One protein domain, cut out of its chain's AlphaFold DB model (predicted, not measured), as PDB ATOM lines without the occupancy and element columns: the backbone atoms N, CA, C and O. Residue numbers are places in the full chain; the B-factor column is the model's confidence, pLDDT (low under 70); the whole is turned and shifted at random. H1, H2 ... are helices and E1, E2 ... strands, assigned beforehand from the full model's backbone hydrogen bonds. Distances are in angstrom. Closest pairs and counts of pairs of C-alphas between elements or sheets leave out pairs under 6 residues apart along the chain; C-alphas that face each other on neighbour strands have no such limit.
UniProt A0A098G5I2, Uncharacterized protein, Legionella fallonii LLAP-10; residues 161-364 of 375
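AT A GLANCE: This is residues 161 to 364 of the 375 residues of an uncharacterized protein of Legionella fallonii LLAP-10 (UniProt A0A098G5I2). A long, strongly twisted wall of five strands, E1, E9, E8, E4 and E3, has H1, H2 and H5 spread along one side and the helical hairpin H3 and H4 at one end. At the other end E3 and E4 connect to a small four-stranded sheet, E2, E5, E6 and E7. The 204 printed residues run E1, H1 to H5, E2 to E9, H6; both sheets are antiparallel, and the class is mixed, helices and strands. The whole is compact, with a radius of gyration of the C-alphas of 17.8 A and spans of 53 by 37 by 29 A.

HOW THE PARTS SIT: E1, residues 161 to 164, is an edge strand beside E9, residues 341 to 352, with N 162 and O 350 2.8 A apart, within hydrogen-bond range. H1, residues 173 to 183, is on this sheet at a height over the sheet of 5.1 A; its closest C-alphas to E9 are Met 183 and Glu 342, 5.4 A. H2, residues 190 to 198, is not on it. H3, residues 210 to 222, touches H2 about perpendicular at 90 degrees, with residues 210 to 213 alone (closest C-alphas Ser 193 and Glu 210, 6.5 A). H4, residues 228 to 241, forms a helical hairpin with H3 (closest C-alphas Val 221 and Lys 231, 6.0 A). H5, residues 246 to 255, touches H1 at a shallow tilt of 24 degrees, opposite ways (closest C-alphas Val 174 and Leu 253, 6.7 A). E2, residues 265 to 267, runs on into E3, residues 270 to 280, at 74 degrees. E4, residues 283 to 292, forms a hairpin with E3 (N 278 and O 285, 2.8 A) and runs on into E5, residues 294 to 297, at 74 degrees. E5 is beside E2 (N 296 and O 266, 2.8 A) and starts a meander, each strand the antiparallel neighbour of the one before, with E6, residues 300 to 304 (N 302 and O 295, 2.8 A), and E7, residues 310 to 313 (N 311 and O 303, 2.9 A). E8, residues 325 to 335, is beside E4 (N 327 and O 290, 2.8 A) and forms a hairpin with E9 (N 344 and O 332, 2.7 A). H4 is over E8, slantwise at 34 degrees on the local plane. H6, residues 361 to 364, is on neither sheet. Every O i to N i+4 pair is within range in H1, H2 and H5, against 7 of 9 in H3 and 8 of 10 in H4; H6 is too short for such a pair.

IN THESE COORDINATES: E1 begins at C-alpha 161 (2.098, 7.458, 55.173). E8 and E9 measure 32.3 A and 32.4 A, E4 28.3 A, and H4 20.1 A. H6 ends at C-alpha 364 (12.636, 1.287, 50.413).

THE WHOLE: The C-alphas of Asp 229 and His 307, the two farthest apart, are 54.9 A apart. The printed part has no cut; the links H2 to H3 and E7 to E8 are long. Mean pLDDT of the printed part is 84.5, under 70 at residues 165 to 171, 244, 263, 316 to 321 and 360 to 364.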
ATOM      1  N   LYS A 161       1.630   6.406  56.063       87.06
ATOM      2  CA  LYS A 161       2.098   7.458  55.173       87.06
ATOM      3  C   LYS A 161       3.579   7.256  54.916       87.06
ATOM      4  O   LYS A 161       4.368   7.336  55.851       87.06
ATOM      5  N   GLU A 162       3.928   7.063  53.655       84.44
ATOM      6  CA  GLU A 162       5.308   6.960  53.208       84.44
ATOM      7  C   GLU A 162       5.705   8.258  52.510       84.44
ATOM      8  O   GLU A 162       4.942   8.836  51.725       84.44
ATOM      9  N   ARG A 163       6.901   8.747  52.830       81.00
ATOM     10  CA  ARG A 163       7.473   9.942  52.222       81.00
ATOM     11  C   ARG A 163       8.791   9.557  51.576       81.00
ATOM     12  O   ARG A 163       9.782   9.332  52.259       81.00
ATOM     13  N   TYR A 164       8.800   9.595  50.257       74.50
ATOM     14  CA  TYR A 164       9.998   9.421  49.464       74.50
ATOM     15  C   TYR A 164      10.671  10.791  49.351       74.50
ATOM     16  O   TYR A 164      10.150  11.708  48.713       74.50
ATOM     17  N   ARG A 165      11.784  10.956  50.066       61.69
ATOM     18  CA  ARG A 165      12.685  12.106  49.957       61.69
ATOM     19  C   ARG A 165      14.110  11.571  49.915       61.69
ATOM     20  O   ARG A 165      14.571  11.038  50.918       61.69
ATOM     21  N   GLY A 166      14.779  11.718  48.776       53.19
ATOM     22  CA  GLY A 166      16.238  11.748  48.755       53.19
ATOM     23  C   GLY A 166      16.722  13.130  49.196       53.19
ATOM     24  O   GLY A 166      15.941  14.087  49.221       53.19
ATOM     25  N   GLU A 167      18.001  13.268  49.532       46.28
ATOM     26  CA  GLU A 167      18.658  14.578  49.472       46.28
ATOM     27  C   GLU A 167      18.760  14.981  47.988       46.28
ATOM     28  O   GLU A 167      19.789  14.781  47.354       46.28
ATOM     29  N   GLY A 168      17.652  15.447  47.398       62.28
ATOM     30  CA  GLY A 168      17.547  15.758  45.969       62.28
ATOM     31  C   GLY A 168      16.378  15.057  45.270       62.28
ATOM     32  O   GLY A 168      15.284  14.936  45.822       62.28
ATOM     33  N   GLU A 169      16.612  14.639  44.030       66.50
ATOM     34  CA  GLU A 169      15.648  13.987  43.143       66.50
ATOM     35  C   GLU A 169      15.357  12.531  43.544       66.50
ATOM     36  O   GLU A 169      16.230  11.800  44.012       66.50
ATOM     37  N   ILE A 170      14.117  12.080  43.338       65.94
ATOM     38  CA  ILE A 170      13.743  10.671  43.506       65.94
ATOM     39  C   ILE A 170      14.131   9.897  42.247       65.94
ATOM     40  O   ILE A 170      13.417   9.931  41.248       65.94
ATOM     41  N   THR A 171      15.215   9.128  42.314       66.56
ATOM     42  CA  THR A 171      15.696   8.333  41.180       66.56
ATOM     43  C   THR A 171      15.362   6.855  41.380       66.56
ATOM     44  O   THR A 171      15.970   6.157  42.189       66.56
ATOM     45  N   ASN A 172      14.382   6.342  40.639       73.56
ATOM     46  CA  ASN A 172      14.229   4.904  40.401       73.56
ATOM     47  C   ASN A 172      14.008   4.676  38.899       73.56
ATOM     48  O   ASN A 172      13.688   5.621  38.181       73.56
ATOM     49  N   GLN A 173      14.158   3.442  38.410       78.19
ATOM     50  CA  GLN A 173      14.078   3.163  36.968       78.19
ATOM     51  C   GLN A 173      12.770   3.660  36.324       78.19
ATOM     52  O   GLN A 173      12.774   4.118  35.186       78.19
ATOM     53  N   VAL A 174      11.646   3.581  37.040       80.31
ATOM     54  CA  VAL A 174      10.329   3.998  36.535       80.31
ATOM     55  C   VAL A 174      10.236   5.511  36.434       80.31
ATOM     56  O   VAL A 174       9.763   6.024  35.421       80.31
ATOM     57  N   VAL A 175      10.703   6.206  37.469       81.06
ATOM     58  CA  VAL A 175      10.789   7.663  37.490       81.06
ATOM     59  C   VAL A 175      11.729   8.118  36.378       81.06
ATOM     60  O   VAL A 175      11.275   8.842  35.504       81.06
ATOM     61  N   GLY A 176      12.944   7.572  36.284       82.94
ATOM     62  CA  GLY A 176      13.900   7.912  35.223       82.94
ATOM     63  C   GLY A 176      13.354   7.680  33.809       82.94
ATOM     64  O   GLY A 176      13.482   8.542  32.940       82.94
ATOM     65  N   ASN A 177      12.657   6.563  33.572       83.62
ATOM     66  CA  ASN A 177      12.005   6.299  32.284       83.62
ATOM     67  C   ASN A 177      10.914   7.331  31.969       83.62
ATOM     68  O   ASN A 177      10.792   7.789  30.831       83.62
ATOM     69  N   TRP A 178      10.108   7.688  32.970       86.19
ATOM     70  CA  TRP A 178       9.082   8.710  32.818       86.19
ATOM     71  C   TRP A 178       9.713  10.074  32.519       86.19
ATOM     72  O   TRP A 178       9.308  10.712  31.552       86.19
ATOM     73  N   GLN A 179      10.751  10.482  33.247       87.06
ATOM     74  CA  GLN A 179      11.446  11.760  33.047       87.06
ATOM     75  C   GLN A 179      12.057  11.861  31.653       87.06
ATOM     76  O   GLN A 179      11.741  12.790  30.910       87.06
ATOM     77  N   ALA A 180      12.816  10.843  31.237       87.12
ATOM     78  CA  ALA A 180      13.414  10.773  29.907       87.12
ATOM     79  C   ALA A 180      12.357  10.849  28.789       87.12
ATOM     80  O   ALA A 180      12.580  11.474  27.750       87.12
ATOM     81  N   SER A 181      11.174  10.258  29.002       86.81
ATOM     82  CA  SER A 181      10.065  10.351  28.042       86.81
ATOM     83  C   SER A 181       9.482  11.764  27.918       86.81
ATOM     84  O   SER A 181       8.885  12.084  26.891       86.81
ATOM     85  N   ARG A 182       9.658  12.610  28.943       88.25
ATOM     86  CA  ARG A 182       9.119  13.976  29.028       88.25
ATOM     87  C   ARG A 182      10.126  15.067  28.674       88.25
ATOM     88  O   ARG A 182       9.712  16.198  28.439       88.25
ATOM     89  N   MET A 183      11.411  14.738  28.565       90.44
ATOM     90  CA  MET A 183      12.428  15.668  28.053       90.44
ATOM     91  C   MET A 183      12.209  16.012  26.573       90.44
ATOM     92  O   MET A 183      12.566  17.095  26.119       90.44
ATOM     93  N   LYS A 184      11.593  15.108  25.801       88.94
ATOM     94  CA  LYS A 184      11.253  15.366  24.397       88.94
ATOM     95  C   LYS A 184      10.017  16.253  24.306       88.94
ATOM     96  O   LYS A 184       9.025  16.018  24.997       88.94
ATOM     97  N   LEU A 185      10.057  17.246  23.421       88.81
ATOM     98  CA  LEU A 185       8.885  18.061  23.126       88.81
ATOM     99  C   LEU A 185       7.796  17.186  22.492       88.81
ATOM    100  O   LEU A 185       8.066  16.433  21.555       88.81
ATOM    101  N   GLY A 186       6.577  17.255  23.027       84.88
ATOM    102  CA  GLY A 186       5.432  16.563  22.448       84.88
ATOM    103  C   GLY A 186       5.139  17.036  21.020       84.88
ATOM    104  O   GLY A 186       5.404  18.178  20.665       84.88
ATOM    105  N   GLU A 187       4.548  16.166  20.203       86.75
ATOM    106  CA  GLU A 187       4.248  16.461  18.790       86.75
ATOM    107  C   GLU A 187       3.146  17.520  18.598       86.75
ATOM    108  O   GLU A 187       2.991  18.068  17.510       86.75
ATOM    109  N   SER A 188       2.338  17.775  19.632       89.62
ATOM    110  CA  SER A 188       1.195  18.688  19.580       89.62
ATOM    111  C   SER A 188       0.869  19.252  20.961       89.62
ATOM    112  O   SER A 188       0.990  18.557  21.972       89.62
ATOM    113  N   THR A 189       0.380  20.492  20.985       91.44
ATOM    114  CA  THR A 189      -0.115  21.180  22.185       91.44
ATOM    115  C   THR A 189      -1.534  20.756  22.578       91.44
ATOM    116  O   THR A 189      -1.955  20.977  23.710       91.44
ATOM    117  N   GLU A 190      -2.278  20.081  21.692       91.50
ATOM    118  CA  GLU A 190      -3.714  19.804  21.859       91.50
ATOM    119  C   GLU A 190      -4.041  19.074  23.175       91.50
ATOM    120  O   GLU A 190      -5.028  19.382  23.846       91.50
ATOM    121  N   LYS A 191      -3.206  18.105  23.570       89.44
ATOM    122  CA  LYS A 191      -3.405  17.348  24.816       89.44
ATOM    123  C   LYS A 191      -3.213  18.227  26.051       89.44
ATOM    124  O   LYS A 191      -4.048  18.185  26.950       89.44
ATOM    125  N   ALA A 192      -2.149  19.030  26.074       91.50
ATOM    126  CA  ALA A 192      -1.890  19.978  27.154       91.50
ATOM    127  C   ALA A 192      -3.003  21.022  27.241       91.50
ATOM    128  O   ALA A 192      -3.545  21.238  28.322       91.50
ATOM    129  N   SER A 193      -3.433  21.575  26.103       92.56
ATOM    130  CA  SER A 193      -4.526  22.545  26.060       92.56
ATOM    131  C   SER A 193      -5.823  21.999  26.654       92.56
ATOM    132  O   SER A 193      -6.451  22.657  27.484       92.56
ATOM    133  N   LYS A 194      -6.199  20.760  26.310       92.06
ATOM    134  CA  LYS A 194      -7.378  20.098  26.895       92.06
ATOM    135  C   LYS A 194      -7.267  19.928  28.411       92.06
ATOM    136  O   LYS A 194      -8.267  20.092  29.108       92.06
ATOM    137  N   ASP A 195      -6.082  19.612  28.927       90.44
ATOM    138  CA  ASP A 195      -5.864  19.440  30.363       90.44
ATOM    139  C   ASP A 195      -5.917  20.780  31.124       90.44
ATOM    140  O   ASP A 195      -6.569  20.841  32.171       90.44
ATOM    141  N   TYR A 196      -5.351  21.864  30.575       92.50
ATOM    142  CA  TYR A 196      -5.471  23.222  31.137       92.50
ATOM    143  C   TYR A 196      -6.922  23.714  31.205       92.50
ATOM    144  O   TYR A 196      -7.322  24.344  32.182       92.50
ATOM    145  N   LEU A 197      -7.734  23.390  30.196       90.69
ATOM    146  CA  LEU A 197      -9.163  23.723  30.185       90.69
ATOM    147  C   LEU A 197      -9.989  22.867  31.151       90.69
ATOM    148  O   LEU A 197     -11.060  23.283  31.594       90.69
ATOM    149  N   ARG A 198      -9.533  21.647  31.452       87.69
ATOM    150  CA  ARG A 198     -10.287  20.696  32.272       87.69
ATOM    151  C   ARG A 198      -9.982  20.846  33.757       87.69
ATOM    152  O   ARG A 198     -10.912  20.960  34.554       87.69
ATOM    153  N   ASN A 199      -8.713  20.719  34.146       86.31
ATOM    154  CA  ASN A 199      -8.343  20.559  35.555       86.31
ATOM    155  C   ASN A 199      -6.895  20.910  35.924       86.31
ATOM    156  O   ASN A 199      -6.549  20.739  37.091       86.31
ATOM    157  N   VAL A 200      -6.058  21.360  34.987       90.62
ATOM    158  CA  VAL A 200      -4.706  21.844  35.299       90.62
ATOM    159  C   VAL A 200      -4.741  23.356  35.490       90.62
ATOM    160  O   VAL A 200      -5.048  24.103  34.565       90.62
ATOM    161  N   GLY A 201      -4.424  23.796  36.703       90.50
ATOM    162  CA  GLY A 201      -4.274  25.199  37.048       90.50
ATOM    163  C   GLY A 201      -2.866  25.732  36.780       90.50
ATOM    164  O   GLY A 201      -1.885  24.987  36.728       90.50
ATOM    165  N   VAL A 202      -2.777  27.051  36.648       91.94
ATOM    166  CA  VAL A 202      -1.529  27.814  36.616       91.94
ATOM    167  C   VAL A 202      -1.650  28.908  37.666       91.94
ATOM    168  O   VAL A 202      -2.470  29.815  37.539       91.94
ATOM    169  N   ARG A 203      -0.862  28.801  38.735       88.12
ATOM    170  CA  ARG A 203      -0.887  29.692  39.903       88.12
ATOM    171  C   ARG A 203      -2.299  29.860  40.475       88.12
ATOM    172  O   ARG A 203      -2.726  30.967  40.765       88.12
ATOM    173  N   GLY A 204      -3.037  28.751  40.569       81.94
ATOM    174  CA  GLY A 204      -4.413  28.710  41.078       81.94
ATOM    175  C   GLY A 204      -5.493  29.114  40.066       81.94
ATOM    176  O   GLY A 204      -6.675  28.816  40.270       81.94
ATOM    177  N   MET A 205      -5.112  29.713  38.936       87.00
ATOM    178  CA  MET A 205      -6.027  30.093  37.857       87.00
ATOM    179  C   MET A 205      -6.289  28.927  36.909       87.00
ATOM    180  O   MET A 205      -5.409  28.105  36.674       87.00
ATOM    181  N   HIS A 206      -7.485  28.871  36.328       85.75
ATOM    182  CA  HIS A 206      -7.837  27.879  35.309       85.75
ATOM    183  C   HIS A 206      -8.152  28.583  33.989       85.75
ATOM    184  O   HIS A 206      -8.865  29.590  33.976       85.75
ATOM    185  N   ALA A 207      -7.638  28.039  32.884       88.75
ATOM    186  CA  ALA A 207      -7.992  28.512  31.554       88.75
ATOM    187  C   ALA A 207      -9.467  28.198  31.270       88.75
ATOM    188  O   ALA A 207      -9.959  27.121  31.609       88.75
ATOM    189  N   ARG A 208     -10.187  29.135  30.647       86.69
ATOM    190  CA  ARG A 208     -11.603  28.941  30.276       86.69
ATOM    191  C   ARG A 208     -11.763  28.715  28.782       86.69
ATOM    192  O   ARG A 208     -12.691  28.036  28.353       86.69
ATOM    193  N   ILE A 209     -10.861  29.319  28.018       89.62
ATOM    194  CA  ILE A 209     -10.720  29.205  26.571       89.62
ATOM    195  C   ILE A 209      -9.240  29.006  26.240       89.62
ATOM    196  O   ILE A 209      -8.375  29.308  27.063       89.62
ATOM    197  N   GLU A 210      -8.941  28.473  25.060       90.94
ATOM    198  CA  GLU A 210      -7.559  28.166  24.667       90.94
ATOM    199  C   GLU A 210      -6.673  29.418  24.653       90.94
ATOM    200  O   GLU A 210      -5.503  29.357  25.029       90.94
ATOM    201  N   GLU A 211      -7.240  30.576  24.312       91.06
ATOM    202  CA  GLU A 211      -6.514  31.847  24.288       91.06
ATOM    203  C   GLU A 211      -6.050  32.327  25.669       91.06
ATOM    204  O   GLU A 211      -5.155  33.168  25.739       91.06
ATOM    205  N   ASP A 212      -6.613  31.795  26.761       90.44
ATOM    206  CA  ASP A 212      -6.156  32.103  28.120       90.44
ATOM    207  C   ASP A 212      -4.825  31.395  28.448       90.44
ATOM    208  O   ASP A 212      -4.061  31.875  29.283       90.44
ATOM    209  N   ILE A 213      -4.527  30.260  27.801       93.50
ATOM    210  CA  ILE A 213      -3.445  29.346  28.204       93.50
ATOM    211  C   ILE A 213      -2.077  30.004  28.045       93.50
ATOM    212  O   ILE A 213      -1.310  30.079  29.003       93.50
ATOM    213  N   LYS A 214      -1.769  30.513  26.850       94.50
ATOM    214  CA  LYS A 214      -0.460  31.112  26.565       94.50
ATOM    215  C   LYS A 214      -0.139  32.294  27.500       94.50
ATOM    216  O   LYS A 214       0.945  32.294  28.080       94.50
ATOM    217  N   PRO A 215      -1.050  33.261  27.733       93.25
ATOM    218  CA  PRO A 215      -0.830  34.311  28.726       93.25
ATOM    219  C   PRO A 215      -0.598  33.808  30.155       93.25
ATOM    220  O   PRO A 215       0.236  34.372  30.864       93.25
ATOM    221  N   LEU A 216      -1.306  32.758  30.587       94.19
ATOM    222  CA  LEU A 216      -1.103  32.157  31.908       94.19
ATOM    223  C   LEU A 216       0.294  31.536  32.034       94.19
ATOM    224  O   LEU A 216       0.976  31.765  33.033       94.19
ATOM    225  N   LEU A 217       0.734  30.788  31.020       96.44
ATOM    226  CA  LEU A 217       2.063  30.172  30.995       96.44
ATOM    227  C   LEU A 217       3.176  31.217  30.919       96.44
ATOM    228  O   LEU A 217       4.148  31.118  31.662       96.44
ATOM    229  N   GLN A 218       3.003  32.265  30.111       95.38
ATOM    230  CA  GLN A 218       3.934  33.391  30.082       95.38
ATOM    231  C   GLN A 218       4.060  34.038  31.466       95.38
ATOM    232  O   GLN A 218       5.163  34.318  31.927       95.38
ATOM    233  N   TYR A 219       2.937  34.267  32.155       93.88
ATOM    234  CA  TYR A 219       2.959  34.848  33.496       93.88
ATOM    235  C   TYR A 219       3.674  33.944  34.508       93.88
ATOM    236  O   TYR A 219       4.442  34.444  35.330       93.88
ATOM    237  N   LEU A 220       3.468  32.626  34.435       95.44
ATOM    238  CA  LEU A 220       4.195  31.650  35.248       95.44
ATOM    239  C   LEU A 220       5.709  31.763  35.026       95.44
ATOM    240  O   LEU A 220       6.449  31.957  35.986       95.44
ATOM    241  N   VAL A 221       6.146  31.687  33.768       95.94
ATOM    242  CA  VAL A 221       7.563  31.714  33.382       95.94
ATOM    243  C   VAL A 221       8.216  33.055  33.735       95.94
ATOM    244  O   VAL A 221       9.325  33.081  34.262       95.94
ATOM    245  N   ASN A 222       7.521  34.178  33.553       93.50
ATOM    246  CA  ASN A 222       8.049  35.504  33.887       93.50
ATOM    247  C   ASN A 222       8.321  35.701  35.385       93.50
ATOM    248  O   ASN A 222       9.055  36.614  35.750       93.50
ATOM    249  N   CYS A 223       7.742  34.865  36.249       91.44
ATOM    250  CA  CYS A 223       7.951  34.926  37.697       91.44
ATOM    251  C   CYS A 223       9.097  34.032  38.185       91.44
ATOM    252  O   CYS A 223       9.294  33.895  39.387       91.44
ATOM    253  N   THR A 224       9.821  33.388  37.278       94.19
ATOM    254  CA  THR A 224      10.915  32.473  37.610       94.19
ATOM    255  C   THR A 224      12.269  33.180  37.636       94.19
ATOM    256  O   THR A 224      12.414  34.296  37.137       94.19
ATOM    257  N   ASN A 225      13.272  32.488  38.175       92.88
ATOM    258  CA  ASN A 225      14.672  32.906  38.169       92.88
ATOM    259  C   ASN A 225      15.482  32.260  37.025       92.88
ATOM    260  O   ASN A 225      16.709  32.367  37.034       92.88
ATOM    261  N   TYR A 226      14.838  31.575  36.066       93.31
ATOM    262  CA  TYR A 226      15.545  31.095  34.870       93.31
ATOM    263  C   TYR A 226      16.048  32.281  34.043       93.31
ATOM    264  O   TYR A 226      15.495  33.385  34.108       93.31
ATOM    265  N   GLN A 227      17.101  32.041  33.261       92.88
ATOM    266  CA  GLN A 227      17.646  33.042  32.349       92.88
ATOM    267  C   GLN A 227      16.606  33.429  31.292       92.88
ATOM    268  O   GLN A 227      15.735  32.633  30.955       92.88
ATOM    269  N   GLU A 228      16.685  34.645  30.750       90.81
ATOM    270  CA  GLU A 228      15.711  35.110  29.749       90.81
ATOM    271  C   GLU A 228      15.670  34.202  28.509       90.81
ATOM    272  O   GLU A 228      14.586  33.860  28.047       90.81
ATOM    273  N   ASP A 229      16.828  33.723  28.043       90.56
ATOM    274  CA  ASP A 229      16.928  32.825  26.881       90.56
ATOM    275  C   ASP A 229      16.237  31.463  27.116       90.56
ATOM    276  O   ASP A 229      15.769  30.814  26.181       90.56
ATOM    277  N   ASP A 230      16.120  31.049  28.378       94.19
ATOM    278  CA  ASP A 230      15.521  29.781  28.796       94.19
ATOM    279  C   ASP A 230      13.994  29.861  28.964       94.19
ATOM    280  O   ASP A 230      13.288  28.846  28.934       94.19
ATOM    281  N   LYS A 231      13.456  31.071  29.148       94.38
ATOM    282  CA  LYS A 231      12.026  31.290  29.398       94.38
ATOM    283  C   LYS A 231      11.170  30.854  28.212       94.38
ATOM    284  O   LYS A 231      10.162  30.170  28.403       94.38
ATOM    285  N   ASP A 232      11.607  31.160  26.995       93.94
ATOM    286  CA  ASP A 232      10.911  30.740  25.776       93.94
ATOM    287  C   ASP A 232      10.892  29.210  25.630       93.94
ATOM    288  O   ASP A 232       9.884  28.633  25.212       93.94
ATOM    289  N   ILE A 233      11.979  28.540  26.023       94.69
ATOM    290  CA  ILE A 233      12.095  27.077  25.985       94.69
ATOM    291  C   ILE A 233      11.129  26.444  26.992       94.69
ATOM    292  O   ILE A 233      10.382  25.526  26.646       94.69
ATOM    293  N   LEU A 234      11.085  26.961  28.224       96.31
ATOM    294  CA  LEU A 234      10.155  26.494  29.257       96.31
ATOM    295  C   LEU A 234       8.704  26.681  28.848       96.31
ATOM    296  O   LEU A 234       7.884  25.784  29.048       96.31
ATOM    297  N   GLN A 235       8.380  27.832  28.265       96.06
ATOM    298  CA  GLN A 235       7.034  28.095  27.793       96.06
ATOM    299  C   GLN A 235       6.633  27.115  26.690       96.06
ATOM    300  O   GLN A 235       5.574  26.494  26.788       96.06
ATOM    301  N   GLN A 236       7.487  26.917  25.681       94.94
ATOM    302  CA  GLN A 236       7.232  25.936  24.625       94.94
ATOM    303  C   GLN A 236       7.058  24.532  25.203       94.94
ATOM    304  O   GLN A 236       6.129  23.815  24.818       94.94
ATOM    305  N   TRP A 237       7.896  24.146  26.165       95.88
ATOM    306  CA  TRP A 237       7.767  22.859  26.832       95.88
ATOM    307  C   TRP A 237       6.428  22.736  27.564       95.88
ATOM    308  O   TRP A 237       5.736  21.740  27.387       95.88
ATOM    309  N   LEU A 238       5.997  23.746  28.320       96.25
ATOM    310  CA  LEU A 238       4.710  23.741  29.028       96.25
ATOM    311  C   LEU A 238       3.502  23.718  28.082       96.25
ATOM    312  O   LEU A 238       2.478  23.117  28.417       96.25
ATOM    313  N   GLU A 239       3.607  24.337  26.908       95.06
ATOM    314  CA  GLU A 239       2.562  24.319  25.879       95.06
ATOM    315  C   GLU A 239       2.384  22.918  25.262       95.06
ATOM    316  O   GLU A 239       1.261  22.528  24.949       95.06
ATOM    317  N   HIS A 240       3.452  22.122  25.132       93.31
ATOM    318  CA  HIS A 240       3.393  20.777  24.530       93.31
ATOM    319  C   HIS A 240       3.252  19.657  25.575       93.31
ATOM    320  O   HIS A 240       2.477  18.710  25.418       93.31
ATOM    321  N   ASN A 241       3.980  19.782  26.681       91.44
ATOM    322  CA  ASN A 241       4.156  18.771  27.724       91.44
ATOM    323  C   ASN A 241       3.496  19.152  29.055       91.44
ATOM    324  O   ASN A 241       3.567  18.386  30.010       91.44
ATOM    325  N   GLY A 242       2.787  20.283  29.131       84.81
ATOM    326  CA  GLY A 242       2.004  20.666  30.312       84.81
ATOM    327  C   GLY A 242       0.969  19.623  30.743       84.81
ATOM    328  O   GLY A 242       0.577  19.587  31.910       84.81
ATOM    329  N   HIS A 243       0.590  18.723  29.823       78.88
ATOM    330  CA  HIS A 243      -0.093  17.478  30.157       78.88
ATOM    331  C   HIS A 243       0.876  16.513  30.856       78.88
ATOM    332  O   HIS A 243       1.775  15.916  30.265       78.88
ATOM    333  N   GLN A 244       0.654  16.293  32.141       67.69
ATOM    334  CA  GLN A 244       1.323  15.232  32.876       67.69
ATOM    335  C   GLN A 244       0.302  14.103  32.959       67.69
ATOM    336  O   GLN A 244      -0.694  14.251  33.663       67.69
ATOM    337  N   SER A 245       0.462  13.013  32.192       72.25
ATOM    338  CA  SER A 245      -0.463  11.862  32.253       72.25
ATOM    339  C   SER A 245      -0.334  11.164  33.612       72.25
ATOM    340  O   SER A 245       0.276  10.106  33.751       72.25
ATOM    341  N   ASN A 246      -0.856  11.807  34.654       76.50
ATOM    342  CA  ASN A 246      -0.583  11.467  36.043       76.50
ATOM    343  C   ASN A 246      -1.174  10.108  36.387       76.50
ATOM    344  O   ASN A 246      -0.596   9.370  37.172       76.50
ATOM    345  N   LYS A 247      -2.287   9.735  35.745       77.06
ATOM    346  CA  LYS A 247      -2.842   8.388  35.865       77.06
ATOM    347  C   LYS A 247      -1.863   7.336  35.342       77.06
ATOM    348  O   LYS A 247      -1.658   6.339  36.024       77.06
ATOM    349  N   ASP A 248      -1.247   7.560  34.182       79.69
ATOM    350  CA  ASP A 248      -0.274   6.617  33.621       79.69
ATOM    351  C   ASP A 248       0.985   6.560  34.478       79.69
ATOM    352  O   ASP A 248       1.480   5.477  34.762       79.69
ATOM    353  N   PHE A 249       1.461   7.706  34.967       82.38
ATOM    354  CA  PHE A 249       2.600   7.753  35.876       82.38
ATOM    355  C   PHE A 249       2.334   7.006  37.194       82.38
ATOM    356  O   PHE A 249       3.127   6.156  37.590       82.38
ATOM    357  N   ILE A 250       1.193   7.244  37.847       84.69
ATOM    358  CA  ILE A 250       0.832   6.536  39.085       84.69
ATOM    359  C   ILE A 250       0.591   5.047  38.800       84.69
ATOM    360  O   ILE A 250       0.995   4.208  39.601       84.69
ATOM    361  N   ASN A 251      -0.007   4.688  37.657       82.56
ATOM    362  CA  ASN A 251      -0.118   3.291  37.236       82.56
ATOM    363  C   ASN A 251       1.268   2.652  37.093       82.56
ATOM    364  O   ASN A 251       1.470   1.559  37.609       82.56
ATOM    365  N   LEU A 252       2.228   3.313  36.438       80.75
ATOM    366  CA  LEU A 252       3.598   2.809  36.296       80.75
ATOM    367  C   LEU A 252       4.254   2.579  37.662       80.75
ATOM    368  O   LEU A 252       4.847   1.528  37.890       80.75
ATOM    369  N   LEU A 253       4.097   3.526  38.590       81.56
ATOM    370  CA  LEU A 253       4.584   3.381  39.960       81.56
ATOM    371  C   LEU A 253       3.896   2.225  40.708       81.56
ATOM    372  O   LEU A 253       4.557   1.494  41.443       81.56
ATOM    373  N   ALA A 254       2.587   2.032  40.521       81.69
ATOM    374  CA  ALA A 254       1.846   0.926  41.123       81.69
ATOM    375  C   ALA A 254       2.317  -0.439  40.591       81.69
ATOM    376  O   ALA A 254       2.654  -1.306  41.389       81.69
ATOM    377  N   HIS A 255       2.439  -0.605  39.268       77.50
ATOM    378  CA  HIS A 255       2.923  -1.850  38.648       77.50
ATOM    379  C   HIS A 255       4.353  -2.197  39.069       77.50
ATOM    380  O   HIS A 255       4.713  -3.368  39.166       77.50
ATOM    381  N   ALA A 256       5.176  -1.183  39.325       73.69
ATOM    382  CA  ALA A 256       6.545  -1.373  39.775       73.69
ATOM    383  C   ALA A 256       6.681  -1.686  41.269       73.69
ATOM    384  O   ALA A 256       7.800  -1.792  41.764       73.69
ATOM    385  N   GLY A 257       5.579  -1.796  42.011       72.12
ATOM    386  CA  GLY A 257       5.640  -2.064  43.442       72.12
ATOM    387  C   GLY A 257       5.921  -0.828  44.309       72.12
ATOM    388  O   GLY A 257       6.100  -0.965  45.522       72.12
ATOM    389  N   ALA A 258       6.002   0.374  43.716       71.88
ATOM    390  CA  ALA A 258       6.457   1.598  44.391       71.88
ATOM    391  C   ALA A 258       5.395   2.226  45.296       71.88
ATOM    392  O   ALA A 258       5.709   2.974  46.218       71.88
ATOM    393  N   ILE A 259       4.125   1.945  45.019       73.81
ATOM    394  CA  ILE A 259       2.992   2.471  45.788       73.81
ATOM    395  C   ILE A 259       2.301   1.334  46.551       73.81
ATOM    396  O   ILE A 259       1.810   1.549  47.655       73.81
ATOM    397  N   ILE A 260       2.272   0.131  45.970       77.31
ATOM    398  CA  ILE A 260       1.600  -1.061  46.496       77.31
ATOM    399  C   ILE A 260       2.418  -2.282  46.071       77.31
ATOM    400  O   ILE A 260       2.830  -2.338  44.923       77.31
ATOM    401  N   SER A 261       2.633  -3.258  46.951       72.75
ATOM    402  CA  SER A 261       3.425  -4.471  46.693       72.75
ATOM    403  C   SER A 261       2.800  -5.469  45.708       72.75
ATOM    404  O   SER A 261       3.486  -6.373  45.233       72.75
ATOM    405  N   GLU A 262       1.508  -5.339  45.424       71.88
ATOM    406  CA  GLU A 262       0.762  -6.240  44.547       71.88
ATOM    407  C   GLU A 262       1.145  -6.024  43.074       71.88
ATOM    408  O   GLU A 262       1.118  -4.904  42.567       71.88
ATOM    409  N   LYS A 263       1.506  -7.104  42.370       61.47
ATOM    410  CA  LYS A 263       2.163  -7.031  41.046       61.47
ATOM    411  C   LYS A 263       1.212  -6.826  39.855       61.47
ATOM    412  O   LYS A 263       1.677  -6.682  38.730       61.47
ATOM    413  N   GLU A 264      -0.099  -6.751  40.088       72.56
ATOM    414  CA  GLU A 264      -1.129  -6.564  39.050       72.56
ATOM    415  C   GLU A 264      -2.232  -5.598  39.517       72.56
ATOM    416  O   GLU A 264      -3.416  -5.941  39.582       72.56
ATOM    417  N   VAL A 265      -1.833  -4.376  39.884       79.06
ATOM    418  CA  VAL A 265      -2.765  -3.327  40.314       79.06
ATOM    419  C   VAL A 265      -2.918  -2.252  39.252       79.06
ATOM    420  O   VAL A 265      -1.954  -1.599  38.855       79.06
ATOM    421  N   VAL A 266      -4.167  -1.983  38.878       82.00
ATOM    422  CA  VAL A 266      -4.531  -0.821  38.063       82.00
ATOM    423  C   VAL A 266      -5.390   0.126  38.887       82.00
ATOM    424  O   VAL A 266      -6.272  -0.291  39.639       82.00
ATOM    425  N   LEU A 267      -5.178   1.430  38.727       82.19
ATOM    426  CA  LEU A 267      -6.048   2.430  39.338       82.19
ATOM    427  C   LEU A 267      -7.434   2.382  38.681       82.19
ATOM    428  O   LEU A 267      -7.579   2.682  37.489       82.19
ATOM    429  N   GLY A 268      -8.457   2.040  39.464       76.06
ATOM    430  CA  GLY A 268      -9.845   2.028  39.013       76.06
ATOM    431  C   GLY A 268     -10.405   3.447  38.957       76.06
ATOM    432  O   GLY A 268     -10.493   4.061  37.892       76.06
ATOM    433  N   GLY A 269     -10.769   3.976  40.125       81.06
ATOM    434  CA  GLY A 269     -11.306   5.320  40.304       81.06
ATOM    435  C   GLY A 269     -10.282   6.252  40.938       81.06
ATOM    436  O   GLY A 269      -9.830   6.001  42.051       81.06
ATOM    437  N   ALA A 270      -9.963   7.353  40.259       83.69
ATOM    438  CA  ALA A 270      -9.107   8.412  40.781       83.69
ATOM    439  C   ALA A 270      -9.777   9.776  40.596       83.69
ATOM    440  O   ALA A 270     -10.445  10.025  39.591       83.69
ATOM    441  N   LYS A 271      -9.592  10.653  41.576       85.44
ATOM    442  CA  LYS A 271     -10.044  12.036  41.572       85.44
ATOM    443  C   LYS A 271      -8.825  12.931  41.723       85.44
ATOM    444  O   LYS A 271      -8.059  12.788  42.670       85.44
ATOM    445  N   THR A 272      -8.669  13.864  40.799       84.69
ATOM    446  CA  THR A 272      -7.724  14.965  40.955       84.69
ATOM    447  C   THR A 272      -8.256  15.945  41.991       84.69
ATOM    448  O   THR A 272      -9.326  16.523  41.790       84.69
ATOM    449  N   ASP A 273      -7.510  16.135  43.074       84.56
ATOM    450  CA  ASP A 273      -7.781  17.180  44.057       84.56
ATOM    451  C   ASP A 273      -6.996  18.454  43.722       84.56
ATOM    452  O   ASP A 273      -7.555  19.549  43.807       84.56
ATOM    453  N   GLU A 274      -5.756  18.311  43.245       87.56
ATOM    454  CA  GLU A 274      -4.921  19.416  42.769       87.56
ATOM    455  C   GLU A 274      -4.024  18.985  41.601       87.56
ATOM    456  O   GLU A 274      -3.393  17.929  41.627       87.56
ATOM    457  N   LEU A 275      -3.974  19.826  40.570       89.81
ATOM    458  CA  LEU A 275      -2.969  19.817  39.514       89.81
ATOM    459  C   LEU A 275      -2.681  21.272  39.181       89.81
ATOM    460  O   LEU A 275      -3.514  21.918  38.551       89.81
ATOM    461  N   ASN A 276      -1.566  21.810  39.660       91.50
ATOM    462  CA  ASN A 276      -1.322  23.244  39.585       91.50
ATOM    463  C   ASN A 276       0.161  23.554  39.374       91.50
ATOM    464  O   ASN A 276       0.996  23.195  40.205       91.50
ATOM    465  N   TRP A 277       0.473  24.259  38.290       94.50
ATOM    466  CA  TRP A 277       1.806  24.800  38.050       94.50
ATOM    467  C   TRP A 277       2.011  26.076  38.862       94.50
ATOM    468  O   TRP A 277       1.180  26.981  38.836       94.50
ATOM    469  N   THR A 278       3.118  26.166  39.581       93.75
ATOM    470  CA  THR A 278       3.450  27.269  40.493       93.75
ATOM    471  C   THR A 278       4.929  27.621  40.388       93.75
ATOM    472  O   THR A 278       5.672  26.944  39.677       93.75
ATOM    473  N   VAL A 279       5.352  28.680  41.082       93.00
ATOM    474  CA  VAL A 279       6.772  29.011  41.238       93.00
ATOM    475  C   VAL A 279       7.187  28.809  42.689       93.00
ATOM    476  O   VAL A 279       6.626  29.444  43.580       93.00
ATOM    477  N   GLU A 280       8.196  27.972  42.922       89.75
ATOM    478  CA  GLU A 280       8.796  27.757  44.241       89.75
ATOM    479  C   GLU A 280      10.304  27.995  44.149       89.75
ATOM    480  O   GLU A 280      10.984  27.400  43.319       89.75
ATOM    481  N   ASN A 281      10.845  28.886  44.988       87.00
ATOM    482  CA  ASN A 281      12.271  29.258  44.988       87.00
ATOM    483  C   ASN A 281      12.818  29.698  43.612       87.00
ATOM    484  O   ASN A 281      14.000  29.530  43.326       87.00
ATOM    485  N   GLY A 282      11.962  30.282  42.769       88.69
ATOM    486  CA  GLY A 282      12.321  30.727  41.421       88.69
ATOM    487  C   GLY A 282      12.240  29.645  40.342       88.69
ATOM    488  O   GLY A 282      12.498  29.957  39.185       88.69
ATOM    489  N   GLU A 283      11.851  28.417  40.681       92.81
ATOM    490  CA  GLU A 283      11.704  27.298  39.743       92.81
ATOM    491  C   GLU A 283      10.227  27.004  39.471       92.81
ATOM    492  O   GLU A 283       9.371  27.249  40.324       92.81
ATOM    493  N   ILE A 284       9.917  26.447  38.298       95.81
ATOM    494  CA  ILE A 284       8.554  26.000  37.983       95.81
ATOM    495  C   ILE A 284       8.308  24.643  38.633       95.81
ATOM    496  O   ILE A 284       9.053  23.690  38.402       95.81
ATOM    497  N   VAL A 285       7.227  24.548  39.409       94.12
ATOM    498  CA  VAL A 285       6.839  23.338  40.138       94.12
ATOM    499  C   VAL A 285       5.389  22.976  39.849       94.12
ATOM    500  O   VAL A 285       4.484  23.784  40.065       94.12
ATOM    501  N   MET A 286       5.155  21.745  39.399       94.19
ATOM    502  CA  MET A 286       3.831  21.133  39.363       94.19
ATOM    503  C   MET A 286       3.517  20.514  40.716       94.19
ATOM    504  O   MET A 286       4.158  19.540  41.118       94.19
ATOM    505  N   ASN A 287       2.475  21.013  41.367       92.06
ATOM    506  CA  ASN A 287       1.878  20.370  42.526       92.06
ATOM    507  C   ASN A 287       0.809  19.372  42.061       92.06
ATOM    508  O   ASN A 287      -0.123  19.732  41.336       92.06
ATOM    509  N   ILE A 288       0.969  18.107  42.454       91.25
ATOM    510  CA  ILE A 288       0.078  16.996  42.105       91.25
ATOM    511  C   ILE A 288      -0.541  16.441  43.383       91.25
ATOM    512  O   ILE A 288       0.185  16.019  44.281       91.25
ATOM    513  N   ASP A 289      -1.870  16.371  43.434       90.81
ATOM    514  CA  ASP A 289      -2.632  15.725  44.503       90.81
ATOM    515  C   ASP A 289      -3.807  14.930  43.923       90.81
ATOM    516  O   ASP A 289      -4.720  15.476  43.290       90.81
ATOM    517  N   ILE A 290      -3.759  13.609  44.090       89.06
ATOM    518  CA  ILE A 290      -4.712  12.671  43.503       89.06
ATOM    519  C   ILE A 290      -5.188  11.688  44.573       89.06
ATOM    520  O   ILE A 290      -4.407  10.916  45.133       89.06
ATOM    521  N   SER A 291      -6.499  11.661  44.793       88.94
ATOM    522  CA  SER A 291      -7.181  10.657  45.607       88.94
ATOM    523  C   SER A 291      -7.571   9.452  44.755       88.94
ATOM    524  O   SER A 291      -8.304   9.571  43.774       88.94
ATOM    525  N   ILE A 292      -7.112   8.269  45.139       89.00
ATOM    526  CA  ILE A 292      -7.434   6.989  44.509       89.00
ATOM    527  C   ILE A 292      -8.504   6.321  45.366       89.00
ATOM    528  O   ILE A 292      -8.257   5.967  46.515       89.00
ATOM    529  N   ASN A 293      -9.697   6.143  44.811       88.06
ATOM    530  CA  ASN A 293     -10.869   5.630  45.521       88.06
ATOM    531  C   ASN A 293     -11.098   4.134  45.289       88.06
ATOM    532  O   ASN A 293     -11.773   3.490  46.087       88.06
ATOM    533  N   SER A 294     -10.553   3.578  44.206       88.25
ATOM    534  CA  SER A 294     -10.604   2.139  43.971       88.25
ATOM    535  C   SER A 294      -9.405   1.623  43.191       88.25
ATOM    536  O   SER A 294      -8.795   2.338  42.391       88.25
ATOM    537  N   LEU A 295      -9.109   0.348  43.412       88.69
ATOM    538  CA  LEU A 295      -8.098  -0.415  42.693       88.69
ATOM    539  C   LEU A 295      -8.767  -1.562  41.942       88.69
ATOM    540  O   LEU A 295      -9.784  -2.088  42.387       88.69
ATOM    541  N   ILE A 296      -8.188  -1.946  40.815       87.56
ATOM    542  CA  ILE A 296      -8.544  -3.157  40.085       87.56
ATOM    543  C   ILE A 296      -7.402  -4.143  40.294       87.56
ATOM    544  O   ILE A 296      -6.264  -3.840  39.940       87.56
ATOM    545  N   MET A 297      -7.716  -5.297  40.878       86.00
ATOM    546  CA  MET A 297      -6.767  -6.388  41.114       86.00
ATOM    547  C   MET A 297      -7.445  -7.698  40.741       86.00
ATOM    548  O   MET A 297      -8.582  -7.932  41.152       86.00
ATOM    549  N   ASN A 298      -6.793  -8.551  39.949       84.50
ATOM    550  CA  ASN A 298      -7.373  -9.822  39.492       84.50
ATOM    551  C   ASN A 298      -8.780  -9.658  38.868       84.50
ATOM    552  O   ASN A 298      -9.699 -10.415  39.180       84.50
ATOM    553  N   ASN A 299      -8.970  -8.625  38.034       84.12
ATOM    554  CA  ASN A 299     -10.254  -8.232  37.422       84.12
ATOM    555  C   ASN A 299     -11.402  -7.915  38.401       84.12
ATOM    556  O   ASN A 299     -12.561  -7.848  37.992       84.12
ATOM    557  N   LYS A 300     -11.096  -7.678  39.678       88.12
ATOM    558  CA  LYS A 300     -12.060  -7.304  40.718       88.12
ATOM    559  C   LYS A 300     -11.799  -5.887  41.200       88.12
ATOM    560  O   LYS A 300     -10.649  -5.449  41.250       88.12
ATOM    561  N   ILE A 301     -12.865  -5.169  41.547       88.19
ATOM    562  CA  ILE A 301     -12.777  -3.796  42.048       88.19
ATOM    563  C   ILE A 301     -12.718  -3.839  43.567       88.19
ATOM    564  O   ILE A 301     -13.558  -4.456  44.216       88.19
ATOM    565  N   TYR A 302     -11.745  -3.132  44.121       88.94
ATOM    566  CA  TYR A 302     -11.524  -3.032  45.551       88.94
ATOM    567  C   TYR A 302     -11.649  -1.592  46.027       88.94
ATOM    568  O   TYR A 302     -11.125  -0.671  45.392       88.94
ATOM    569  N   ILE A 303     -12.329  -1.412  47.157       88.06
ATOM    570  CA  ILE A 303     -12.546  -0.119  47.814       88.06
ATOM    571  C   ILE A 303     -12.124  -0.176  49.277       88.06
ATOM    572  O   ILE A 303     -12.010  -1.255  49.862       88.06
ATOM    573  N   ASN A 304     -11.924   0.995  49.878       85.50
ATOM    574  CA  ASN A 304     -11.774   1.103  51.321       85.50
ATOM    575  C   ASN A 304     -13.153   1.141  51.983       85.50
ATOM    576  O   ASN A 304     -13.949   2.037  51.708       85.50
ATOM    577  N   ASN A 305     -13.440   0.200  52.877       81.25
ATOM    578  CA  ASN A 305     -14.650   0.279  53.685       81.25
ATOM    579  C   ASN A 305     -14.471   1.245  54.875       81.25
ATOM    580  O   ASN A 305     -13.382   1.726  55.185       81.25
ATOM    581  N   LYS A 306     -15.551   1.487  55.627       76.25
ATOM    582  CA  LYS A 306     -15.526   2.336  56.836       76.25
ATOM    583  C   LYS A 306     -14.642   1.798  57.975       76.25
ATOM    584  O   LYS A 306     -14.466   2.482  58.978       76.25
ATOM    585  N   HIS A 307     -14.112   0.584  57.842       79.19
ATOM    586  CA  HIS A 307     -13.261  -0.090  58.820       79.19
ATOM    587  C   HIS A 307     -11.790  -0.158  58.384       79.19
ATOM    588  O   HIS A 307     -11.044  -0.953  58.953       79.19
ATOM    589  N   MET A 308     -11.369   0.656  57.407       79.19
ATOM    590  CA  MET A 308      -9.984   0.696  56.911       79.19
ATOM    591  C   MET A 308      -9.516  -0.647  56.332       79.19
ATOM    592  O   MET A 308      -8.347  -1.017  56.478       79.19
ATOM    593  N   LYS A 309     -10.445  -1.396  55.729       84.69
ATOM    594  CA  LYS A 309     -10.176  -2.669  55.062       84.69
ATOM    595  C   LYS A 309     -10.543  -2.603  53.596       84.69
ATOM    596  O   LYS A 309     -11.534  -1.979  53.207       84.69
ATOM    597  N   LEU A 310      -9.759  -3.317  52.809       87.31
ATOM    598  CA  LEU A 310      -9.983  -3.530  51.403       87.31
ATOM    599  C   LEU A 310     -11.137  -4.524  51.214       87.31
ATOM    600  O   LEU A 310     -11.087  -5.652  51.702       87.31
ATOM    601  N   VAL A 311     -12.192  -4.106  50.520       88.69
ATOM    602  CA  VAL A 311     -13.341  -4.968  50.213       88.69
ATOM    603  C   VAL A 311     -13.615  -4.990  48.721       88.69
ATOM    604  O   VAL A 311     -13.517  -3.965  48.048       88.69
ATOM    605  N   GLU A 312     -13.952  -6.174  48.219       90.25
ATOM    606  CA  GLU A 312     -14.424  -6.363  46.853       90.25
ATOM    607  C   GLU A 312     -15.814  -5.735  46.689       90.25
ATOM    608  O   GLU A 312     -16.659  -5.807  47.585       90.25
ATOM    609  N   THR A 313     -16.046  -5.106  45.543       85.25
ATOM    610  CA  THR A 313     -17.328  -4.507  45.167       85.25
ATOM    611  C   THR A 313     -17.593  -4.727  43.683       85.25
ATOM    612  O   THR A 313     -16.671  -4.735  42.868       85.25
ATOM    613  N   ASP A 314     -18.867  -4.833  43.317       80.56
ATOM    614  CA  ASP A 314     -19.300  -4.935  41.920       80.56
ATOM    615  C   ASP A 314     -19.244  -3.583  41.184       80.56
ATOM    616  O   ASP A 314     -19.381  -3.522  39.962       80.56
ATOM    617  N   SER A 315     -19.067  -2.471  41.912       72.38
ATOM    618  CA  SER A 315     -19.032  -1.127  41.322       72.38
ATOM    619  C   SER A 315     -18.079  -0.168  42.051       72.38
ATOM    620  O   SER A 315     -17.939  -0.257  43.274       72.38
ATOM    621  N   PRO A 316     -17.427   0.776  41.334       64.25
ATOM    622  CA  PRO A 316     -16.609   1.810  41.962       64.25
ATOM    623  C   PRO A 316     -17.464   2.698  42.881       64.25
ATOM    624  O   PRO A 316     -18.625   2.974  42.562       64.25
ATOM    625  N   PRO A 317     -16.904   3.206  43.989       63.22
ATOM    626  CA  PRO A 317     -17.667   3.971  44.957       63.22
ATOM    627  C   PRO A 317     -18.026   5.346  44.385       63.22
ATOM    628  O   PRO A 317     -17.287   5.938  43.589       63.22
ATOM    629  N   LYS A 318     -19.162   5.900  44.822       58.53
ATOM    630  CA  LYS A 318     -19.467   7.317  44.590       58.53
ATOM    631  C   LYS A 318     -18.469   8.152  45.403       58.53
ATOM    632  O   LYS A 318     -18.208   7.846  46.558       58.53
ATOM    633  N   THR A 319     -17.932   9.209  44.791       55.28
ATOM    634  CA  THR A 319     -16.812  10.091  45.224       55.28
ATOM    635  C   THR A 319     -16.812  10.685  46.655       55.28
ATOM    636  O   THR A 319     -15.955  11.509  46.961       55.28
ATOM    637  N   THR A 320     -17.745  10.312  47.530       53.22
ATOM    638  CA  THR A 320     -17.885  10.806  48.912       53.22
ATOM    639  C   THR A 320     -17.267   9.896  49.979       53.22
ATOM    640  O   THR A 320     -17.251  10.272  51.147       53.22
ATOM    641  N   GLU A 321     -16.806   8.698  49.620       65.19
ATOM    642  CA  GLU A 321     -16.169   7.771  50.565       65.19
ATOM    643  C   GLU A 321     -14.691   8.117  50.802       65.19
ATOM    644  O   GLU A 321     -14.075   8.837  50.016       65.19
ATOM    645  N   SER A 322     -14.127   7.636  51.917       72.94
ATOM    646  CA  SER A 322     -12.707   7.845  52.222       72.94
ATOM    647  C   SER A 322     -11.847   7.255  51.103       72.94
ATOM    648  O   SER A 322     -12.094   6.109  50.719       72.94
ATOM    649  N   PRO A 323     -10.838   7.986  50.597       86.19
ATOM    650  CA  PRO A 323      -9.976   7.452  49.559       86.19
ATOM    651  C   PRO A 323      -9.251   6.205  50.065       86.19
ATOM    652  O   PRO A 323      -9.051   6.012  51.262       86.19
ATOM    653  N   LEU A 324      -8.865   5.348  49.133       89.19
ATOM    654  CA  LEU A 324      -8.076   4.153  49.388       89.19
ATOM    655  C   LEU A 324      -6.608   4.548  49.569       89.19
ATOM    656  O   LEU A 324      -5.982   4.215  50.576       89.19
ATOM    657  N   LEU A 325      -6.110   5.352  48.629       88.94
ATOM    658  CA  LEU A 325      -4.791   5.965  48.661       88.94
ATOM    659  C   LEU A 325      -4.899   7.445  48.294       88.94
ATOM    660  O   LEU A 325      -5.779   7.851  47.538       88.94
ATOM    661  N   ARG A 326      -3.958   8.248  48.772       90.81
ATOM    662  CA  ARG A 326      -3.715   9.606  48.290       90.81
ATOM    663  C   ARG A 326      -2.272   9.712  47.836       90.81
ATOM    664  O   ARG A 326      -1.356   9.410  48.602       90.81
ATOM    665  N   PHE A 327      -2.097  10.133  46.594       89.50
ATOM    666  CA  PHE A 327      -0.811  10.356  45.962       89.50
ATOM    667  C   PHE A 327      -0.554  11.854  45.869       89.50
ATOM    668  O   PHE A 327      -1.351  12.578  45.273       89.50
ATOM    669  N   GLN A 328       0.556  12.309  46.442       91.44
ATOM    670  CA  GLN A 328       0.999  13.693  46.331       91.44
ATOM    671  C   GLN A 328       2.418  13.725  45.772       91.44
ATOM    672  O   GLN A 328       3.276  12.977  46.240       91.44
ATOM    673  N   SER A 329       2.677  14.588  44.797       89.75
ATOM    674  CA  SER A 329       3.997  14.714  44.178       89.75
ATOM    675  C   SER A 329       4.300  16.156  43.785       89.75
ATOM    676  O   SER A 329       3.383  16.933  43.524       89.75
ATOM    677  N   GLN A 330       5.588  16.491  43.745       91.56
ATOM    678  CA  GLN A 330       6.090  17.746  43.199       91.56
ATOM    679  C   GLN A 330       7.072  17.463  42.065       91.56
ATOM    680  O   GLN A 330       8.121  16.847  42.284       91.56
ATOM    681  N   VAL A 331       6.739  17.947  40.869       91.81
ATOM    682  CA  VAL A 331       7.622  17.886  39.697       91.81
ATOM    683  C   VAL A 331       8.207  19.267  39.466       91.81
ATOM    684  O   VAL A 331       7.466  20.201  39.171       91.81
ATOM    685  N   LYS A 332       9.521  19.398  39.597       93.88
ATOM    686  CA  LYS A 332      10.258  20.616  39.272       93.88
ATOM    687  C   LYS A 332      10.735  20.563  37.836       93.88
ATOM    688  O   LYS A 332      11.096  19.494  37.364       93.88
ATOM    689  N   LEU A 333      10.754  21.691  37.144       95.06
ATOM    690  CA  LEU A 333      11.408  21.773  35.843       95.06
ATOM    691  C   LEU A 333      12.839  22.258  36.045       95.06
ATOM    692  O   LEU A 333      13.062  23.277  36.684       95.06
ATOM    693  N   HIS A 334      13.814  21.551  35.501       93.12
ATOM    694  CA  HIS A 334      15.185  22.034  35.399       93.12
ATOM    695  C   HIS A 334      15.537  22.223  33.933       93.12
ATOM    696  O   HIS A 334      14.866  21.685  33.056       93.12
ATOM    697  N   ILE A 335      16.565  23.017  33.665       92.31
ATOM    698  CA  ILE A 335      17.147  23.136  32.334       92.31
ATOM    699  C   ILE A 335      18.581  22.669  32.462       92.31
ATOM    700  O   ILE A 335      19.316  23.154  33.324       92.31
ATOM    701  N   ASN A 336      18.940  21.677  31.660       89.88
ATOM    702  CA  ASN A 336      20.290  21.140  31.658       89.88
ATOM    703  C   ASN A 336      21.234  22.004  30.801       89.88
ATOM    704  O   ASN A 336      20.824  22.978  30.174       89.88
ATOM    705  N   GLU A 337      22.513  21.630  30.758       88.25
ATOM    706  CA  GLU A 337      23.549  22.356  30.003       88.25
ATOM    707  C   GLU A 337      23.268  22.429  28.488       88.25
ATOM    708  O   GLU A 337      23.769  23.326  27.815       88.25
ATOM    709  N   ASP A 338      22.431  21.531  27.960       88.75
ATOM    710  CA  ASP A 338      22.020  21.486  26.553       88.75
ATOM    711  C   ASP A 338      20.744  22.310  26.271       88.75
ATOM    712  O   ASP A 338      20.146  22.182  25.201       88.75
ATOM    713  N   HIS A 339      20.295  23.135  27.224       88.94
ATOM    714  CA  HIS A 339      19.039  23.894  27.162       88.94
ATOM    715  C   HIS A 339      17.791  23.015  26.957       88.94
ATOM    716  O   HIS A 339      16.808  23.413  26.327       88.94
ATOM    717  N   VAL A 340      17.810  21.796  27.501       91.31
ATOM    718  CA  VAL A 340      16.668  20.877  27.484       91.31
ATOM    719  C   VAL A 340      15.972  20.901  28.837       91.31
ATOM    720  O   VAL A 340      16.610  20.803  29.884       91.31
ATOM    721  N   VAL A 341      14.640  20.991  28.810       94.44
ATOM    722  CA  VAL A 341      13.815  20.929  30.021       94.44
ATOM    723  C   VAL A 341      13.764  19.498  30.554       94.44
ATOM    724  O   VAL A 341      13.300  18.575  29.878       94.44
ATOM    725  N   GLU A 342      14.184  19.331  31.799       92.50
ATOM    726  CA  GLU A 342      14.223  18.077  32.537       92.50
ATOM    727  C   GLU A 342      13.243  18.127  33.722       92.50
ATOM    728  O   GLU A 342      13.480  18.840  34.700       92.50
ATOM    729  N   PRO A 343      12.108  17.407  33.664       91.44
ATOM    730  CA  PRO A 343      11.190  17.335  34.792       91.44
ATOM    731  C   PRO A 343      11.730  16.395  35.877       91.44
ATOM    732  O   PRO A 343      11.871  15.193  35.659       91.44
ATOM    733  N   GLN A 344      11.954  16.917  37.079       89.88
ATOM    734  CA  GLN A 344      12.497  16.185  38.218       89.88
ATOM    735  C   GLN A 344      11.472  15.986  39.328       89.88
ATOM    736  O   GLN A 344      10.816  16.928  39.777       89.88
ATOM    737  N   ILE A 345      11.328  14.752  39.812       87.69
ATOM    738  CA  ILE A 345      10.433  14.467  40.938       87.69
ATOM    739  C   ILE A 345      11.173  14.769  42.237       87.69
ATOM    740  O   ILE A 345      11.977  13.974  42.719       87.69
ATOM    741  N   SER A 346      10.877  15.930  42.813       86.75
ATOM    742  CA  SER A 346      11.541  16.436  44.022       86.75
ATOM    743  C   SER A 346      10.931  15.908  45.322       86.75
ATOM    744  O   SER A 346      11.577  15.875  46.367       86.75
ATOM    745  N   GLN A 347       9.665  15.493  45.278       87.75
ATOM    746  CA  GLN A 347       8.974  14.943  46.432       87.75
ATOM    747  C   GLN A 347       7.858  14.013  45.985       87.75
ATOM    748  O   GLN A 347       7.095  14.349  45.084       87.75
ATOM    749  N   MET A 348       7.696  12.899  46.696       87.25
ATOM    750  CA  MET A 348       6.548  12.015  46.547       87.25
ATOM    751  C   MET A 348       6.075  11.535  47.918       87.25
ATOM    752  O   MET A 348       6.860  11.139  48.781       87.25
ATOM    753  N   ILE A 349       4.769  11.597  48.141       87.75
ATOM    754  CA  ILE A 349       4.109  11.159  49.364       87.75
ATOM    755  C   ILE A 349       2.959  10.246  48.967       87.75
ATOM    756  O   ILE A 349       2.067  10.641  48.215       87.75
ATOM    757  N   VAL A 350       2.953   9.047  49.535       88.44
ATOM    758  CA  VAL A 350       1.849   8.100  49.400       88.44
ATOM    759  C   VAL A 350       1.227   7.921  50.771       88.44
ATOM    760  O   VAL A 350       1.904   7.590  51.740       88.44
ATOM    761  N   THR A 351      -0.071   8.171  50.869       89.25
ATOM    762  CA  THR A 351      -0.842   7.935  52.091       89.25
ATOM    763  C   THR A 351      -1.867   6.851  51.818       89.25
ATOM    764  O   THR A 351      -2.629   6.978  50.865       89.25
ATOM    765  N   SER A 352      -1.922   5.823  52.659       89.25
ATOM    766  CA  SER A 352      -2.989   4.825  52.620       89.25
ATOM    767  C   SER A 352      -3.963   5.019  53.761       89.25
ATOM    768  O   SER A 352      -3.590   5.406  54.869       89.25
ATOM    769  N   TYR A 353      -5.218   4.688  53.492       88.75
ATOM    770  CA  TYR A 353      -6.298   4.671  54.475       88.75
ATOM    771  C   TYR A 353      -6.810   3.249  54.743       88.75
ATOM    772  O   TYR A 353      -7.839   3.081  55.396       88.75
ATOM    773  N   THR A 354      -6.089   2.235  54.257       86.62
ATOM    774  CA  THR A 354      -6.290   0.813  54.557       86.62
ATOM    775  C   THR A 354      -4.992   0.180  55.058       86.62
ATOM    776  O   THR A 354      -3.900   0.558  54.628       86.62
ATOM    777  N   ASN A 355      -5.109  -0.789  55.965       83.75
ATOM    778  CA  ASN A 355      -3.961  -1.561  56.450       83.75
ATOM    779  C   ASN A 355      -3.541  -2.679  55.481       83.75
ATOM    780  O   ASN A 355      -2.435  -3.199  55.603       83.75
ATOM    781  N   ASP A 356      -4.408  -3.022  54.527       85.44
ATOM    782  CA  ASP A 356      -4.250  -4.193  53.654       85.44
ATOM    783  C   ASP A 356      -3.335  -3.938  52.447       85.44
ATOM    784  O   ASP A 356      -3.006  -4.862  51.711       85.44
ATOM    785  N   LEU A 357      -2.924  -2.688  52.227       83.50
ATOM    786  CA  LEU A 357      -1.940  -2.320  51.210       83.50
ATOM    787  C   LEU A 357      -0.668  -1.861  51.894       83.50
ATOM    788  O   LEU A 357      -0.753  -1.136  52.878       83.50
ATOM    789  N   GLN A 358       0.488  -2.216  51.353       78.88
ATOM    790  CA  GLN A 358       1.791  -1.697  51.769       78.88
ATOM    791  C   GLN A 358       2.667  -1.521  50.521       78.88
ATOM    792  O   GLN A 358       2.479  -2.267  49.557       78.88
ATOM    793  N   PRO A 359       3.601  -0.556  50.488       73.00
ATOM    794  CA  PRO A 359       4.612  -0.503  49.436       73.00
ATOM    795  C   PRO A 359       5.548  -1.720  49.533       73.00
ATOM    796  O   PRO A 359       5.689  -2.320  50.599       73.00
ATOM    797  N   SER A 360       6.198  -2.099  48.429       66.25
ATOM    798  CA  SER A 360       7.205  -3.171  48.468       66.25
ATOM    799  C   SER A 360       8.472  -2.735  49.219       66.25
ATOM    800  O   SER A 360       8.964  -1.619  49.037       66.25
ATOM    801  N   ASP A 361       9.041  -3.632  50.032       58.94
ATOM    802  CA  ASP A 361      10.278  -3.362  50.783       58.94
ATOM    803  C   ASP A 361      11.510  -3.173  49.869       58.94
ATOM    804  O   ASP A 361      12.482  -2.532  50.266       58.94
ATOM    805  N   GLU A 362      11.476  -3.678  48.629       51.91
ATOM    806  CA  GLU A 362      12.590  -3.602  47.666       51.91
ATOM    807  C   GLU A 362      12.894  -2.162  47.208       51.91
ATOM    808  O   GLU A 362      14.055  -1.816  46.982       51.91
ATOM    809  N   LEU A 363      11.888  -1.281  47.144       50.00
ATOM    810  CA  LEU A 363      12.075   0.129  46.768       50.00
ATOM    811  C   LEU A 363      12.436   1.039  47.953       50.00
ATOM    812  O   LEU A 363      13.023   2.102  47.739       50.00
ATOM    813  N   LEU A 364      12.179   0.602  49.192       47.16
ATOM    814  CA  LEU A 364      12.636   1.287  50.413       47.16
ATOM    815  C   LEU A 364      14.160   1.193  50.600       47.16
ATOM    816  O   LEU A 364      14.737   1.955  51.371       47.16
TER     817      LEU A 364